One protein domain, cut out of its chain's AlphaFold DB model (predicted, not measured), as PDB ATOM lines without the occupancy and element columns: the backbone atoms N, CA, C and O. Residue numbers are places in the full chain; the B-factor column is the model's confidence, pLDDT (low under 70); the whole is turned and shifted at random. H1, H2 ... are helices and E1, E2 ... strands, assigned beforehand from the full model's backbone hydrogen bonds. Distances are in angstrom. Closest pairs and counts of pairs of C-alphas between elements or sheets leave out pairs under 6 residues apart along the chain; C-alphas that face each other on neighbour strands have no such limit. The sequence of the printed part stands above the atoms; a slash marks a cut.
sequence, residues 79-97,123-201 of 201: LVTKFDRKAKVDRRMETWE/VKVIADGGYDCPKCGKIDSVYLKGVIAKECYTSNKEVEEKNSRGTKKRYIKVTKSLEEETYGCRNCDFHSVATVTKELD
ATOM      1  N   LEU A  79     -11.317 -44.668 -15.408       95.75
ATOM      2  CA  LEU A  79     -11.375 -44.171 -14.033       95.75
ATOM      3  C   LEU A  79     -10.023 -43.590 -13.608       95.75
ATOM      4  O   LEU A  79      -9.002 -44.267 -13.712       95.75
ATOM      5  N   VAL A  80     -10.024 -42.389 -13.035       94.75
ATOM      6  CA  VAL A  80      -8.828 -41.773 -12.433       94.75
ATOM      7  C   VAL A  80      -9.133 -41.195 -11.062       94.75
ATOM      8  O   VAL A  80     -10.217 -40.664 -10.816       94.75
ATOM      9  N   THR A  81      -8.142 -41.270 -10.176       94.38
ATOM     10  CA  THR A  81      -8.163 -40.623  -8.863       94.38
ATOM     11  C   THR A  81      -7.547 -39.235  -8.977       94.38
ATOM     12  O   THR A  81      -6.399 -39.095  -9.394       94.38
ATOM     13  N   LYS A  82      -8.311 -38.201  -8.619       92.62
ATOM     14  CA  LYS A  82      -7.845 -36.813  -8.560       92.62
ATOM     15  C   LYS A  82      -8.067 -36.251  -7.161       92.62
ATOM     16  O   LYS A  82      -9.158 -36.377  -6.612       92.62
ATOM     17  N   PHE A  83      -7.050 -35.576  -6.636       92.31
ATOM     18  CA  PHE A  83      -7.160 -34.825  -5.391       92.31
ATOM     19  C   PHE A  83      -7.894 -33.502  -5.640       92.31
ATOM     20  O   PHE A  83      -7.420 -32.631  -6.378       92.31
ATOM     21  N   ASP A  84      -9.062 -33.348  -5.030       89.75
ATOM     22  CA  ASP A  84      -9.828 -32.110  -5.011       89.75
ATOM     23  C   ASP A  84      -9.284 -31.207  -3.904       89.75
ATOM     24  O   ASP A  84      -9.540 -31.411  -2.718       89.75
ATOM     25  N   ARG A  85      -8.533 -30.177  -4.301       88.06
ATOM     26  CA  ARG A  85      -7.914 -29.228  -3.366       88.06
ATOM     27  C   ARG A  85      -8.932 -28.426  -2.557       88.06
ATOM     28  O   ARG A  85      -8.611 -28.033  -1.440       88.06
ATOM     29  N   LYS A  86     -10.119 -28.153  -3.111       86.81
ATOM     30  CA  LYS A  86     -11.135 -27.318  -2.453       86.81
ATOM     31  C   LYS A  86     -11.794 -28.088  -1.316       86.81
ATOM     32  O   LYS A  86     -11.961 -27.542  -0.232       86.81
ATOM     33  N   ALA A  87     -12.128 -29.350  -1.565       86.56
ATOM     34  CA  ALA A  87     -12.706 -30.230  -0.556       86.56
ATOM     35  C   ALA A  87     -11.649 -30.955   0.302       86.56
ATOM     36  O   ALA A  87     -11.998 -31.482   1.350       86.56
ATOM     37  N   LYS A  88     -10.373 -30.960  -0.115       89.62
ATOM     38  CA  LYS A  88      -9.272 -31.752   0.464       89.62
ATOM     39  C   LYS A  88      -9.566 -33.257   0.481       89.62
ATOM     40  O   LYS A  88      -9.331 -33.935   1.477       89.62
ATOM     41  N   VAL A  89     -10.084 -33.778  -0.630       92.31
ATOM     42  CA  VAL A  89     -10.495 -35.187  -0.752       92.31
ATOM     43  C   VAL A  89      -9.897 -35.821  -1.994       92.31
ATOM     44  O   VAL A  89      -9.734 -35.156  -3.018       92.31
ATOM     45  N   ASP A  90      -9.628 -37.119  -1.936       93.56
ATOM     46  CA  ASP A  90      -9.323 -37.899  -3.130       93.56
ATOM     47  C   ASP A  90     -10.628 -38.377  -3.753       93.56
ATOM     48  O   ASP A  90     -11.450 -39.000  -3.088       93.56
ATOM     49  N   ARG A  91     -10.840 -38.092  -5.038       95.12
ATOM     50  CA  ARG A  91     -12.032 -38.536  -5.764       95.12
ATOM     51  C   ARG A  91     -11.625 -39.395  -6.953       95.12
ATOM     52  O   ARG A  91     -10.988 -38.910  -7.889       95.12
ATOM     53  N   ARG A  92     -12.002 -40.671  -6.921       96.06
ATOM     54  CA  ARG A  92     -11.871 -41.618  -8.032       96.06
ATOM     55  C   ARG A  92     -13.148 -41.603  -8.851       96.06
ATOM     56  O   ARG A  92     -14.206 -41.939  -8.336       96.06
ATOM     57  N   MET A  93     -13.052 -41.215 -10.114       95.81
ATOM     58  CA  MET A  93     -14.225 -41.033 -10.964       95.81
ATOM     59  C   MET A  93     -13.910 -41.276 -12.432       95.81
ATOM     60  O   MET A  93     -12.748 -41.283 -12.846       95.81
ATOM     61  N   GLU A  94     -14.967 -41.475 -13.208       96.00
ATOM     62  CA  GLU A  94     -14.885 -41.627 -14.652       96.00
ATOM     63  C   GLU A  94     -14.401 -40.332 -15.310       96.00
ATOM     64  O   GLU A  94     -14.651 -39.215 -14.833       96.00
ATOM     65  N   THR A  95     -13.683 -40.500 -16.416       96.00
ATOM     66  CA  THR A  95     -13.178 -39.413 -17.244       96.00
ATOM     67  C   THR A  95     -13.506 -39.621 -18.700       96.00
ATOM     68  O   THR A  95     -13.510 -40.741 -19.217       96.00
ATOM     69  N   TRP A  96     -13.748 -38.498 -19.358       95.88
ATOM     70  CA  TRP A  96     -14.046 -38.413 -20.766       95.88
ATOM     71  C   TRP A  96     -13.131 -37.386 -21.402       95.88
ATOM     72  O   TRP A  96     -12.942 -36.293 -20.876       95.88
ATOM     73  N   GLU A  97     -12.598 -37.727 -22.558       95.44
ATOM     74  CA  GLU A  97     -11.882 -36.805 -23.418       95.44
ATOM     75  C   GLU A  97     -12.853 -36.182 -24.414       95.44
ATOM     76  O   GLU A  97     -13.751 -36.850 -24.937       95.44
ATOM     77  N   VAL A 123     -16.523 -36.434 -14.209       94.75
ATOM     78  CA  VAL A 123     -17.986 -36.315 -14.077       94.75
ATOM     79  C   VAL A 123     -18.387 -35.112 -13.230       94.75
ATOM     80  O   VAL A 123     -19.344 -34.412 -13.552       94.75
ATOM     81  N   LYS A 124     -17.596 -34.818 -12.196       94.81
ATOM     82  CA  LYS A 124     -17.813 -33.666 -11.335       94.81
ATOM     83  C   LYS A 124     -17.634 -32.353 -12.092       94.81
ATOM     84  O   LYS A 124     -18.460 -31.470 -11.949       94.81
ATOM     85  N   VAL A 125     -16.592 -32.228 -12.912       94.56
ATOM     86  CA  VAL A 125     -16.362 -31.045 -13.754       94.56
ATOM     87  C   VAL A 125     -17.504 -30.874 -14.747       94.56
ATOM     88  O   VAL A 125     -17.943 -29.749 -14.950       94.56
ATOM     89  N   ILE A 126     -17.999 -31.969 -15.336       95.38
ATOM     90  CA  ILE A 126     -19.157 -31.932 -16.240       95.38
ATOM     91  C   ILE A 126     -20.385 -31.382 -15.507       95.38
ATOM     92  O   ILE A 126     -21.017 -30.459 -16.012       95.38
ATOM     93  N   ALA A 127     -20.677 -31.910 -14.316       95.56
ATOM     94  CA  ALA A 127     -21.821 -31.504 -13.505       95.56
ATOM     95  C   ALA A 127     -21.705 -30.063 -12.976       95.56
ATOM     96  O   ALA A 127     -22.617 -29.267 -13.152       95.56
ATOM     97  N   ASP A 128     -20.576 -29.711 -12.356       94.44
ATOM     98  CA  ASP A 128     -20.350 -28.393 -11.752       94.44
ATOM     99  C   ASP A 128     -20.253 -27.282 -12.812       94.44
ATOM    100  O   ASP A 128     -20.598 -26.134 -12.542       94.44
ATOM    101  N   GLY A 129     -19.740 -27.608 -14.003       93.88
ATOM    102  CA  GLY A 129     -19.552 -26.659 -15.100       93.88
ATOM    103  C   GLY A 129     -20.728 -26.555 -16.069       93.88
ATOM    104  O   GLY A 129     -20.634 -25.784 -17.021       93.88
ATOM    105  N   GLY A 130     -21.798 -27.334 -15.874       93.69
ATOM    106  CA  GLY A 130     -22.963 -27.334 -16.765       93.69
ATOM    107  C   GLY A 130     -22.649 -27.802 -18.193       93.69
ATOM    108  O   GLY A 130     -23.297 -27.377 -19.151       93.69
ATOM    109  N   TYR A 131     -21.638 -28.659 -18.370       94.06
ATOM    110  CA  TYR A 131     -21.238 -29.138 -19.694       94.06
ATOM    111  C   TYR A 131     -22.236 -30.154 -20.270       94.06
ATOM    112  O   TYR A 131     -23.094 -30.708 -19.577       94.06
ATOM    113  N   ASP A 132     -22.106 -30.417 -21.569       94.75
ATOM    114  CA  ASP A 132     -22.936 -31.378 -22.287       94.75
ATOM    115  C   ASP A 132     -22.813 -32.788 -21.681       94.75
ATOM    116  O   ASP A 132     -21.716 -33.265 -21.379       94.75
ATOM    117  N   CYS A 133     -23.935 -33.500 -21.551       96.31
ATOM    118  CA  CYS A 133     -23.913 -34.892 -21.110       96.31
ATOM    119  C   CYS A 133     -23.117 -35.768 -22.096       96.31
ATOM    120  O   CYS A 133     -23.429 -35.751 -23.291       96.31
ATOM    121  N   PRO A 134     -22.184 -36.620 -21.620       95.19
ATOM    122  CA  PRO A 134     -21.403 -37.511 -22.480       95.19
ATOM    123  C   PRO A 134     -22.229 -38.456 -23.352       95.19
ATOM    124  O   PRO A 134     -21.761 -38.873 -24.407       95.19
ATOM    125  N   LYS A 135     -23.448 -38.804 -22.916       94.81
ATOM    126  CA  LYS A 135     -24.319 -39.752 -23.618       94.81
ATOM    127  C   LYS A 135     -25.286 -39.084 -24.593       94.81
ATOM    128  O   LYS A 135     -25.411 -39.540 -25.722       94.81
ATOM    129  N   CYS A 136     -26.000 -38.042 -24.165       94.81
ATOM    130  CA  CYS A 136     -27.060 -37.421 -24.976       94.81
ATOM    131  C   CYS A 136     -26.701 -36.038 -25.538       94.81
ATOM    132  O   CYS A 136     -27.495 -35.462 -26.277       94.81
ATOM    133  N   GLY A 137     -25.543 -35.473 -25.176       94.31
ATOM    134  CA  GLY A 137     -25.076 -34.177 -25.675       94.31
ATOM    135  C   GLY A 137     -25.885 -32.965 -25.198       94.31
ATOM    136  O   GLY A 137     -25.659 -31.857 -25.676       94.31
ATOM    137  N   LYS A 138     -26.835 -33.133 -24.268       95.38
ATOM    138  CA  LYS A 138     -27.606 -32.012 -23.717       95.38
ATOM    139  C   LYS A 138     -26.766 -31.223 -22.713       95.38
ATOM    140  O   LYS A 138     -26.275 -31.804 -21.744       95.38
ATOM    141  N   ILE A 139     -26.646 -29.921 -22.948       94.94
ATOM    142  CA  ILE A 139     -25.986 -28.940 -22.069       94.94
ATOM    143  C   ILE A 139     -26.685 -28.917 -20.704       94.94
ATOM    144  O   ILE A 139     -27.890 -29.163 -20.640       94.94
ATOM    145  N   ASP A 140     -25.927 -28.657 -19.637       94.75
ATOM    146  CA  ASP A 140     -26.427 -28.432 -18.272       94.75
ATOM    147  C   ASP A 140     -27.420 -29.498 -17.774       94.75
ATOM    148  O   ASP A 140     -28.449 -29.234 -17.148       94.75
ATOM    149  N   SER A 141     -27.147 -30.755 -18.128       95.44
ATOM    150  CA  SER A 141     -28.058 -31.865 -17.839       95.44
ATOM    151  C   SER A 141     -27.513 -32.871 -16.836       95.44
ATOM    152  O   SER A 141     -28.303 -33.642 -16.288       95.44
ATOM    153  N   VAL A 142     -26.200 -32.878 -16.588       97.31
ATOM    154  CA  VAL A 142     -25.551 -33.761 -15.609       97.31
ATOM    155  C   VAL A 142     -25.545 -33.085 -14.241       97.31
ATOM    156  O   VAL A 142     -25.174 -31.925 -14.129       97.31
ATOM    157  N   TYR A 143     -25.943 -33.806 -13.197       97.00
ATOM    158  CA  TYR A 143     -26.028 -33.285 -11.833       97.00
ATOM    159  C   TYR A 143     -25.627 -34.346 -10.805       97.00
ATOM    160  O   TYR A 143     -25.674 -35.549 -11.079       97.00
ATOM    161  N   LEU A 144     -25.252 -33.901  -9.601       97.00
ATOM    162  CA  LEU A 144     -25.060 -34.780  -8.449       97.00
ATOM    163  C   LEU A 144     -26.430 -35.276  -7.968       97.00
ATOM    164  O   LEU A 144     -27.234 -34.503  -7.452       97.00
ATOM    165  N   LYS A 145     -26.697 -36.567  -8.158       96.38
ATOM    166  CA  LYS A 145     -27.961 -37.219  -7.800       96.38
ATOM    167  C   LYS A 145     -28.031 -37.572  -6.315       96.38
ATOM    168  O   LYS A 145     -29.109 -37.518  -5.733       96.38
ATOM    169  N   GLY A 146     -26.910 -37.947  -5.706       95.56
ATOM    170  CA  GLY A 146     -26.868 -38.302  -4.290       95.56
ATOM    171  C   GLY A 146     -25.471 -38.653  -3.803       95.56
ATOM    172  O   GLY A 146     -24.569 -38.891  -4.608       95.56
ATOM    173  N   VAL A 147     -25.313 -38.683  -2.481       95.50
ATOM    174  CA  VAL A 147     -24.077 -39.071  -1.794       95.50
ATOM    175  C   VAL A 147     -24.423 -40.116  -0.742       95.50
ATOM    176  O   VAL A 147     -25.324 -39.897   0.064       95.50
ATOM    177  N   ILE A 148     -23.725 -41.248  -0.763       93.69
ATOM    178  CA  ILE A 148     -23.917 -42.348   0.185       93.69
ATOM    179  C   ILE A 148     -22.600 -42.579   0.919       93.69
ATOM    180  O   ILE A 148     -21.589 -42.894   0.298       93.69
ATOM    181  N   ALA A 149     -22.600 -42.441   2.244       89.81
ATOM    182  CA  ALA A 149     -21.465 -42.853   3.064       89.81
ATOM    183  C   ALA A 149     -21.449 -44.384   3.158       89.81
ATOM    184  O   ALA A 149     -22.449 -44.980   3.555       89.81
ATOM    185  N   LYS A 150     -20.338 -45.017   2.769       87.56
ATOM    186  CA  LYS A 150     -20.193 -46.474   2.830       87.56
ATOM    187  C   LYS A 150     -19.540 -46.914   4.127       87.56
ATOM    188  O   LYS A 150     -20.191 -47.530   4.961       87.56
ATOM    189  N   GLU A 151     -18.256 -46.616   4.287       88.12
ATOM    190  CA  GLU A 151     -17.442 -47.194   5.357       88.12
ATOM    191  C   GLU A 151     -16.356 -46.222   5.815       88.12
ATOM    192  O   GLU A 151     -15.920 -45.343   5.065       88.12
ATOM    193  N   CYS A 152     -15.892 -46.415   7.048       87.75
ATOM    194  CA  CYS A 152     -14.701 -45.764   7.575       87.75
ATOM    195  C   CYS A 152     -13.605 -46.810   7.775       87.75
ATOM    196  O   CYS A 152     -13.866 -47.900   8.281       87.75
ATOM    197  N   TYR A 153     -12.369 -46.473   7.420       86.75
ATOM    198  CA  TYR A 153     -11.220 -47.355   7.589       86.75
ATOM    199  C   TYR A 153     -10.020 -46.593   8.145       86.75
ATOM    200  O   TYR A 153      -9.894 -45.382   7.978       86.75
ATOM    201  N   THR A 154      -9.117 -47.303   8.817       87.69
ATOM    202  CA  THR A 154      -7.872 -46.708   9.318       87.69
ATOM    203  C   THR A 154      -6.750 -46.893   8.301       87.69
ATOM    204  O   THR A 154      -6.646 -47.923   7.636       87.69
ATOM    205  N   SER A 155      -5.911 -45.873   8.145       87.38
ATOM    206  CA  SER A 155      -4.782 -45.858   7.214       87.38
ATOM    207  C   SER A 155      -3.578 -45.176   7.858       87.38
ATOM    208  O   SER A 155      -3.734 -44.375   8.774       87.38
ATOM    209  N   ASN A 156      -2.367 -45.487   7.399       87.00
ATOM    210  CA  ASN A 156      -1.160 -44.803   7.857       87.00
ATOM    211  C   ASN A 156      -0.838 -43.652   6.900       87.00
ATOM    212  O   ASN A 156      -0.729 -43.861   5.694       87.00
ATOM    213  N   LYS A 157      -0.652 -42.449   7.444       85.19
ATOM    214  CA  LYS A 157      -0.229 -41.257   6.707       85.19
ATOM    215  C   LYS A 157       1.189 -40.879   7.110       85.19
ATOM    216  O   LYS A 157       1.487 -40.784   8.300       85.19
ATOM    217  N   GLU A 158       2.054 -40.666   6.125       86.81
ATOM    218  CA  GLU A 158       3.389 -40.112   6.352       86.81
ATOM    219  C   GLU A 158       3.281 -38.607   6.629       86.81
ATOM    220  O   GLU A 158       2.616 -37.871   5.899       86.81
ATOM    221  N   VAL A 159       3.925 -38.151   7.699       86.50
ATOM    222  CA  VAL A 159       3.968 -36.753   8.119       86.50
ATOM    223  C   VAL A 159       5.413 -36.368   8.395       86.50
ATOM    224  O   VAL A 159       6.150 -37.090   9.072       86.50
ATOM    225  N   GLU A 160       5.820 -35.215   7.873       85.88
ATOM    226  CA  GLU A 160       7.112 -34.610   8.174       85.88
ATOM    227  C   GLU A 160       6.970 -33.662   9.367       85.88
ATOM    228  O   GLU A 160       6.278 -32.648   9.309       85.88
ATOM    229  N   GLU A 161       7.628 -34.004  10.470       82.88
ATOM    230  CA  GLU A 161       7.689 -33.195  11.681       82.88
ATOM    231  C   GLU A 161       9.013 -32.427  11.690       82.88
ATOM    232  O   GLU A 161      10.096 -33.023  11.679       82.88
ATOM    233  N   LYS A 162       8.941 -31.093  11.707       82.06
ATOM    234  CA  LYS A 162      10.122 -30.232  11.802       82.06
ATOM    235  C   LYS A 162      10.349 -29.856  13.262       82.06
ATOM    236  O   LYS A 162       9.505 -29.214  13.876       82.06
ATOM    237  N   ASN A 163      11.491 -30.250  13.812       81.00
ATOM    238  CA  ASN A 163      11.908 -29.882  15.161       81.00
ATOM    239  C   ASN A 163      13.225 -29.093  15.122       81.00
ATOM    240  O   ASN A 163      13.845 -28.927  14.070       81.00
ATOM    241  N   SER A 164      13.669 -28.601  16.279       75.62
ATOM    242  CA  SER A 164      14.912 -27.825  16.419       75.62
ATOM    243  C   SER A 164      16.185 -28.590  16.018       75.62
ATOM    244  O   SER A 164      17.242 -27.978  15.907       75.62
ATOM    245  N   ARG A 165      16.098 -29.909  15.782       72.25
ATOM    246  CA  ARG A 165      17.212 -30.789  15.391       72.25
ATOM    247  C   ARG A 165      17.124 -31.292  13.941       72.25
ATOM    248  O   ARG A 165      17.998 -32.045  13.526       72.25
ATOM    249  N   GLY A 166      16.100 -30.899  13.178       79.69
ATOM    250  CA  GLY A 166      15.919 -31.278  11.773       79.69
ATOM    251  C   GLY A 166      14.493 -31.715  11.420       79.69
ATOM    252  O   GLY A 166      13.552 -31.547  12.195       79.69
ATOM    253  N   THR A 167      14.328 -32.273  10.220       81.31
ATOM    254  CA  THR A 167      13.050 -32.823   9.739       81.31
ATOM    255  C   THR A 167      13.031 -34.335   9.954       81.31
ATOM    256  O   THR A 167      13.941 -35.032   9.507       81.31
ATOM    257  N   LYS A 168      11.998 -34.862  10.622       85.94
ATOM    258  CA  LYS A 168      11.800 -36.302  10.836       85.94
ATOM    259  C   LYS A 168      10.482 -36.756  10.211       85.94
ATOM    260  O   LYS A 168       9.433 -36.194  10.503       85.94
ATOM    261  N   LYS A 169      10.530 -37.812   9.398       87.50
ATOM    262  CA  LYS A 169       9.341 -38.493   8.860       87.50
ATOM    263  C   LYS A 169       8.765 -39.440   9.913       87.50
ATOM    264  O   LYS A 169       9.508 -40.213  10.524       87.50
ATOM    265  N   ARG A 170       7.454 -39.388  10.140       85.06
ATOM    266  CA  ARG A 170       6.706 -40.335  10.981       85.06
ATOM    267  C   ARG A 170       5.459 -40.811  10.253       85.06
ATOM    268  O   ARG A 170       4.926 -40.101   9.413       85.06
ATOM    269  N   TYR A 171       4.973 -41.988  10.626       86.81
ATOM    270  CA  TYR A 171       3.677 -42.487  10.182       86.81
ATOM    271  C   TYR A 171       2.675 -42.346  11.322       86.81
ATOM    272  O   TYR A 171       2.920 -42.846  12.421       86.81
ATOM    273  N   ILE A 172       1.566 -41.661  11.068       86.81
ATOM    274  CA  ILE A 172       0.443 -41.556  12.001       86.81
ATOM    275  C   ILE A 172      -0.735 -42.369  11.473       86.81
ATOM    276  O   ILE A 172      -0.934 -42.468  10.261       86.81
ATOM    277  N   LYS A 173      -1.521 -42.952  12.379       88.31
ATOM    278  CA  LYS A 173      -2.802 -43.557  12.013       88.31
ATOM    279  C   LYS A 173      -3.821 -42.443  11.808       88.31
ATOM    280  O   LYS A 173      -4.005 -41.621  12.699       88.31
ATOM    281  N   VAL A 174      -4.468 -42.439  10.652       88.25
ATOM    282  CA  VAL A 174      -5.583 -41.556  10.307       88.25
ATOM    283  C   VAL A 174      -6.815 -42.398  10.019       88.25
ATOM    284  O   VAL A 174      -6.709 -43.507   9.487       88.25
ATOM    285  N   THR A 175      -7.986 -41.871  10.349       89.75
ATOM    286  CA  THR A 175      -9.258 -42.475   9.952       89.75
ATOM    287  C   THR A 175      -9.700 -41.828   8.647       89.75
ATOM    288  O   THR A 175      -9.645 -40.611   8.500       89.75
ATOM    289  N   LYS A 176     -10.108 -42.636   7.673       90.81
ATOM    290  CA  LYS A 176     -10.627 -42.180   6.384       90.81
ATOM    291  C   LYS A 176     -12.076 -42.610   6.236       90.81
ATOM    292  O   LYS A 176     -12.407 -43.737   6.596       90.81
ATOM    293  N   SER A 177     -12.922 -41.739   5.696       92.19
ATOM    294  CA  SER A 177     -14.272 -42.086   5.252       92.19
ATOM    295  C   SER A 177     -14.296 -42.315   3.746       92.19
ATOM    296  O   SER A 177     -13.588 -41.650   2.983       92.19
ATOM    297  N   LEU A 178     -15.115 -43.276   3.325       93.56
ATOM    298  CA  LEU A 178     -15.396 -43.580   1.932       93.56
ATOM    299  C   LEU A 178     -16.860 -43.254   1.635       93.56
ATOM    300  O   LEU A 178     -17.778 -43.828   2.224       93.56
ATOM    301  N   GLU A 179     -17.066 -42.329   0.710       94.75
ATOM    302  CA  GLU A 179     -18.373 -41.915   0.212       94.75
ATOM    303  C   GLU A 179     -18.494 -42.260  -1.276       94.75
ATOM    304  O   GLU A 179     -17.513 -42.254  -2.018       94.75
ATOM    305  N   GLU A 180     -19.708 -42.539  -1.730       95.81
ATOM    306  CA  GLU A 180     -20.041 -42.677  -3.142       95.81
ATOM    307  C   GLU A 180     -20.949 -41.532  -3.572       95.81
ATOM    308  O   GLU A 180     -22.093 -41.414  -3.135       95.81
ATOM    309  N   GLU A 181     -20.431 -40.686  -4.454       96.31
ATOM    310  CA  GLU A 181     -21.190 -39.660  -5.152       96.31
ATOM    311  C   GLU A 181     -21.751 -40.268  -6.444       96.31
ATOM    312  O   GLU A 181     -21.007 -40.735  -7.306       96.31
ATOM    313  N   THR A 182     -23.072 -40.250  -6.602       96.81
ATOM    314  CA  THR A 182     -23.735 -40.680  -7.836       96.81
ATOM    315  C   THR A 182     -24.118 -39.464  -8.659       96.81
ATOM    316  O   THR A 182     -24.827 -38.583  -8.178       96.81
ATOM    317  N   TYR A 183     -23.710 -39.442  -9.921       97.25
ATOM    318  CA  TYR A 183     -24.058 -38.422 -10.901       97.25
ATOM    319  C   TYR A 183     -25.035 -38.999 -11.921       97.25
ATOM    320  O   TYR A 183     -24.919 -40.162 -12.309       97.25
ATOM    321  N   GLY A 184     -26.001 -38.194 -12.360       97.38
ATOM    322  CA  GLY A 184     -27.009 -38.601 -13.339       97.38
ATOM    323  C   GLY A 184     -27.302 -37.512 -14.363       97.38
ATOM    324  O   GLY A 184     -26.978 -36.349 -14.138       97.38
ATOM    325  N   CYS A 185     -27.924 -37.880 -15.485       97.75
ATOM    326  CA  CYS A 185     -28.462 -36.928 -16.459       97.75
ATOM    327  C   CYS A 185     -29.980 -36.762 -16.289       97.75
ATOM    328  O   CYS A 185     -30.690 -37.722 -16.008       97.75
ATOM    329  N   ARG A 186     -30.500 -35.544 -16.482       96.44
ATOM    330  CA  ARG A 186     -31.954 -35.271 -16.479       96.44
ATOM    331  C   ARG A 186     -32.671 -35.774 -17.737       96.44
ATOM    332  O   ARG A 186     -33.879 -35.960 -17.711       96.44
ATOM    333  N   ASN A 187     -31.926 -35.971 -18.825       96.44
ATOM    334  CA  ASN A 187     -32.471 -36.181 -20.169       96.44
ATOM    335  C   ASN A 187     -32.216 -37.588 -20.732       96.44
ATOM    336  O   ASN A 187     -32.708 -37.906 -21.811       96.44
ATOM    337  N   CYS A 188     -31.412 -38.414 -20.061       96.69
ATOM    338  CA  CYS A 188     -31.145 -39.792 -20.467       96.69
ATOM    339  C   CYS A 188     -30.744 -40.654 -19.263       96.69
ATOM    340  O   CYS A 188     -30.638 -40.177 -18.138       96.69
ATOM    341  N   ASP A 189     -30.472 -41.928 -19.514       96.25
ATOM    342  CA  ASP A 189     -30.052 -42.953 -18.553       96.25
ATOM    343  C   ASP A 189     -28.548 -42.911 -18.204       96.25
ATOM    344  O   ASP A 189     -27.995 -43.871 -17.659       96.25
ATOM    345  N   PHE A 190     -27.860 -41.808 -18.512       96.31
ATOM    346  CA  PHE A 190     -26.477 -41.614 -18.087       96.31
ATOM    347  C   PHE A 190     -26.391 -41.590 -16.559       96.31
ATOM    348  O   PHE A 190     -27.068 -40.799 -15.895       96.31
ATOM    349  N   HIS A 191     -25.517 -42.437 -16.028       95.81
ATOM    350  CA  HIS A 191     -25.174 -42.524 -14.621       95.81
ATOM    351  C   HIS A 191     -23.672 -42.766 -14.496       95.81
ATOM    352  O   HIS A 191     -23.086 -43.477 -15.307       95.81
ATOM    353  N   SER A 192     -23.059 -42.163 -13.486       95.94
ATOM    354  CA  SER A 192     -21.639 -42.329 -13.198       95.94
ATOM    355  C   SER A 192     -21.418 -42.220 -11.697       95.94
ATOM    356  O   SER A 192     -22.058 -41.407 -11.028       95.94
ATOM    357  N   VAL A 193     -20.544 -43.062 -11.156       96.19
ATOM    358  CA  VAL A 193     -20.278 -43.136  -9.718       96.19
ATOM    359  C   VAL A 193     -18.845 -42.695  -9.460       96.19
ATOM    360  O   VAL A 193     -17.906 -43.172 -10.098       96.19
ATOM    361  N   ALA A 194     -18.683 -41.780  -8.512       95.81
ATOM    362  CA  ALA A 194     -17.390 -41.356  -8.011       95.81
ATOM    363  C   ALA A 194     -17.213 -41.822  -6.565       95.81
ATOM    364  O   ALA A 194     -18.054 -41.560  -5.709       95.81
ATOM    365  N   THR A 195     -16.090 -42.472  -6.282       95.81
ATOM    366  CA  THR A 195     -15.688 -42.807  -4.915       95.81
ATOM    367  C   THR A 195     -14.878 -41.651  -4.348       95.81
ATOM    368  O   THR A 195     -13.867 -41.256  -4.931       95.81
ATOM    369  N   VAL A 196     -15.303 -41.112  -3.213       94.94
ATOM    370  CA  VAL A 196     -14.632 -40.030  -2.495       94.94
ATOM    371  C   VAL A 196     -14.030 -40.584  -1.221       94.94
ATOM    372  O   VAL A 196     -14.712 -41.209  -0.416       94.94
ATOM    373  N   THR A 197     -12.750 -40.322  -1.021       93.38
ATOM    374  CA  THR A 197     -12.027 -40.645   0.199       93.38
ATOM    375  C   THR A 197     -11.665 -39.352   0.909       93.38
ATOM    376  O   THR A 197     -10.966 -38.502   0.349       93.38
ATOM    377  N   LYS A 198     -12.132 -39.206   2.148       91.25
ATOM    378  CA  LYS A 198     -11.831 -38.054   3.004       91.25
ATOM    379  C   LYS A 198     -11.063 -38.521   4.228       91.25
ATOM    380  O   LYS A 198     -11.349 -39.586   4.762       91.25
ATOM    381  N   GLU A 199     -10.087 -37.741   4.665       86.88
ATOM    382  CA  GLU A 199      -9.494 -37.920   5.991       86.88
ATOM    383  C   GLU A 199     -10.427 -37.273   7.018       86.88
ATOM    384  O   GLU A 199     -10.902 -36.160   6.802       86.88
ATOM    385  N   LEU A 200     -10.749 -38.012   8.079       83.94
ATOM    386  CA  LEU A 200     -11.512 -37.512   9.216       83.94
ATOM    387  C   LEU A 200     -10.515 -36.981  10.249       83.94
ATOM    388  O   LEU A 200      -9.584 -37.707  10.615       83.94
ATOM    389  N   ASP A 201     -10.715 -35.732  10.666       69.25
ATOM    390  CA  ASP A 201      -9.949 -35.079  11.734       69.25
ATOM    391  C   ASP A 201     -10.371 -35.582  13.126       69.25
ATOM    392  O   ASP A 201     -11.585 -35.838  13.331       69.25
TER     393      ASP A 201
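What this domain is: This is residues 79 to 97 and 123 to 201 of the 201 residues of an uncharacterized protein of Pasteurellaceae bacterium 15-036681 (UniProt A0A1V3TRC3). One twisted sheet of five antiparallel strands is drawn out at one end into a long two-stranded arm, where the hairpin of E3 and E4 runs on past the other strands; near its other end the sheet curls round the short helix H1. The arm makes much of the length, and its tip, residues 162 to 167, sticks out free. The printed part has 98 residues, with the elements E1, E2, H1, E3, E4 and E5 along the chain, and the sheet's order is E1, E2, E5, E4, E3. The class is mostly strand; the whole is loose, with a radius of gyration of the C-alphas of 17.7 A, and a rod in outline, spanning 60 by 25 by 19 A.

Where its parts are: The longest strand by residues is E3, residues 142 to 163, 48.6 A from first to last C-alpha; it begins at C-alpha 142 at (-25.551, -33.761, -15.609) and bends by 89 degrees at residue 146. E4, residues 166 to 185, is 52.9 A long and bends by 65 degrees at residue 173. E5, residues 191 to 200, is 27.9 A long and ends at C-alpha 200 at (-11.512, -37.512, 9.216). E2, residues 89 to 97, is 22.8 A long and bends by 61 degrees at residue 94. E1, residues 79 to 84, is 15.1 A long and begins at C-alpha 79 at (-11.375, -44.171, -14.033). H1, residues 123 to 128, is 8.6 A long.

How they stand to each other: E3, E4 and E5 form a meander, each strand the antiparallel neighbour of the one before. In the hairpin E3 and E4, N 163 and O 166 are 2.9 A apart and N 143 and O 184 are 2.9 A apart, within hydrogen-bond range. In the hairpin E4 and E5, N 200 and O 175 are within range at 2.9 A, and N 192 and O 183 at 3.0 A. E5 and E2 are antiparallel at 155 degrees, with N 197 and O 90 at 2.8 A. E2 and the edge strand E1 form a hairpin, with N 82 and O 91 at 2.9 A. The other edge strand is E3; E1 and E3 are apart. H1 is on the sheet, which curls round it: its closest C-alphas to E3 are those of Ala 127 and Val 142, 4.8 A, and to E2 those of Val 123 and Glu 94, 6.2 A. In H1 every O i to N i+4 pair is within hydrogen-bond range.

The domain as a whole: The two C-alphas farthest apart, those of Arg 165 and Asn 187, are 61.3 A apart. Residues 98 to 122 are not printed, and C-alphas 97 and 123 are 11.2 A apart across this cut. The link H1 to E3, residues 129 to 141, is long. The mean pLDDT of the printed part is 91.6, and one residue, 201, the chain's last, is under 70.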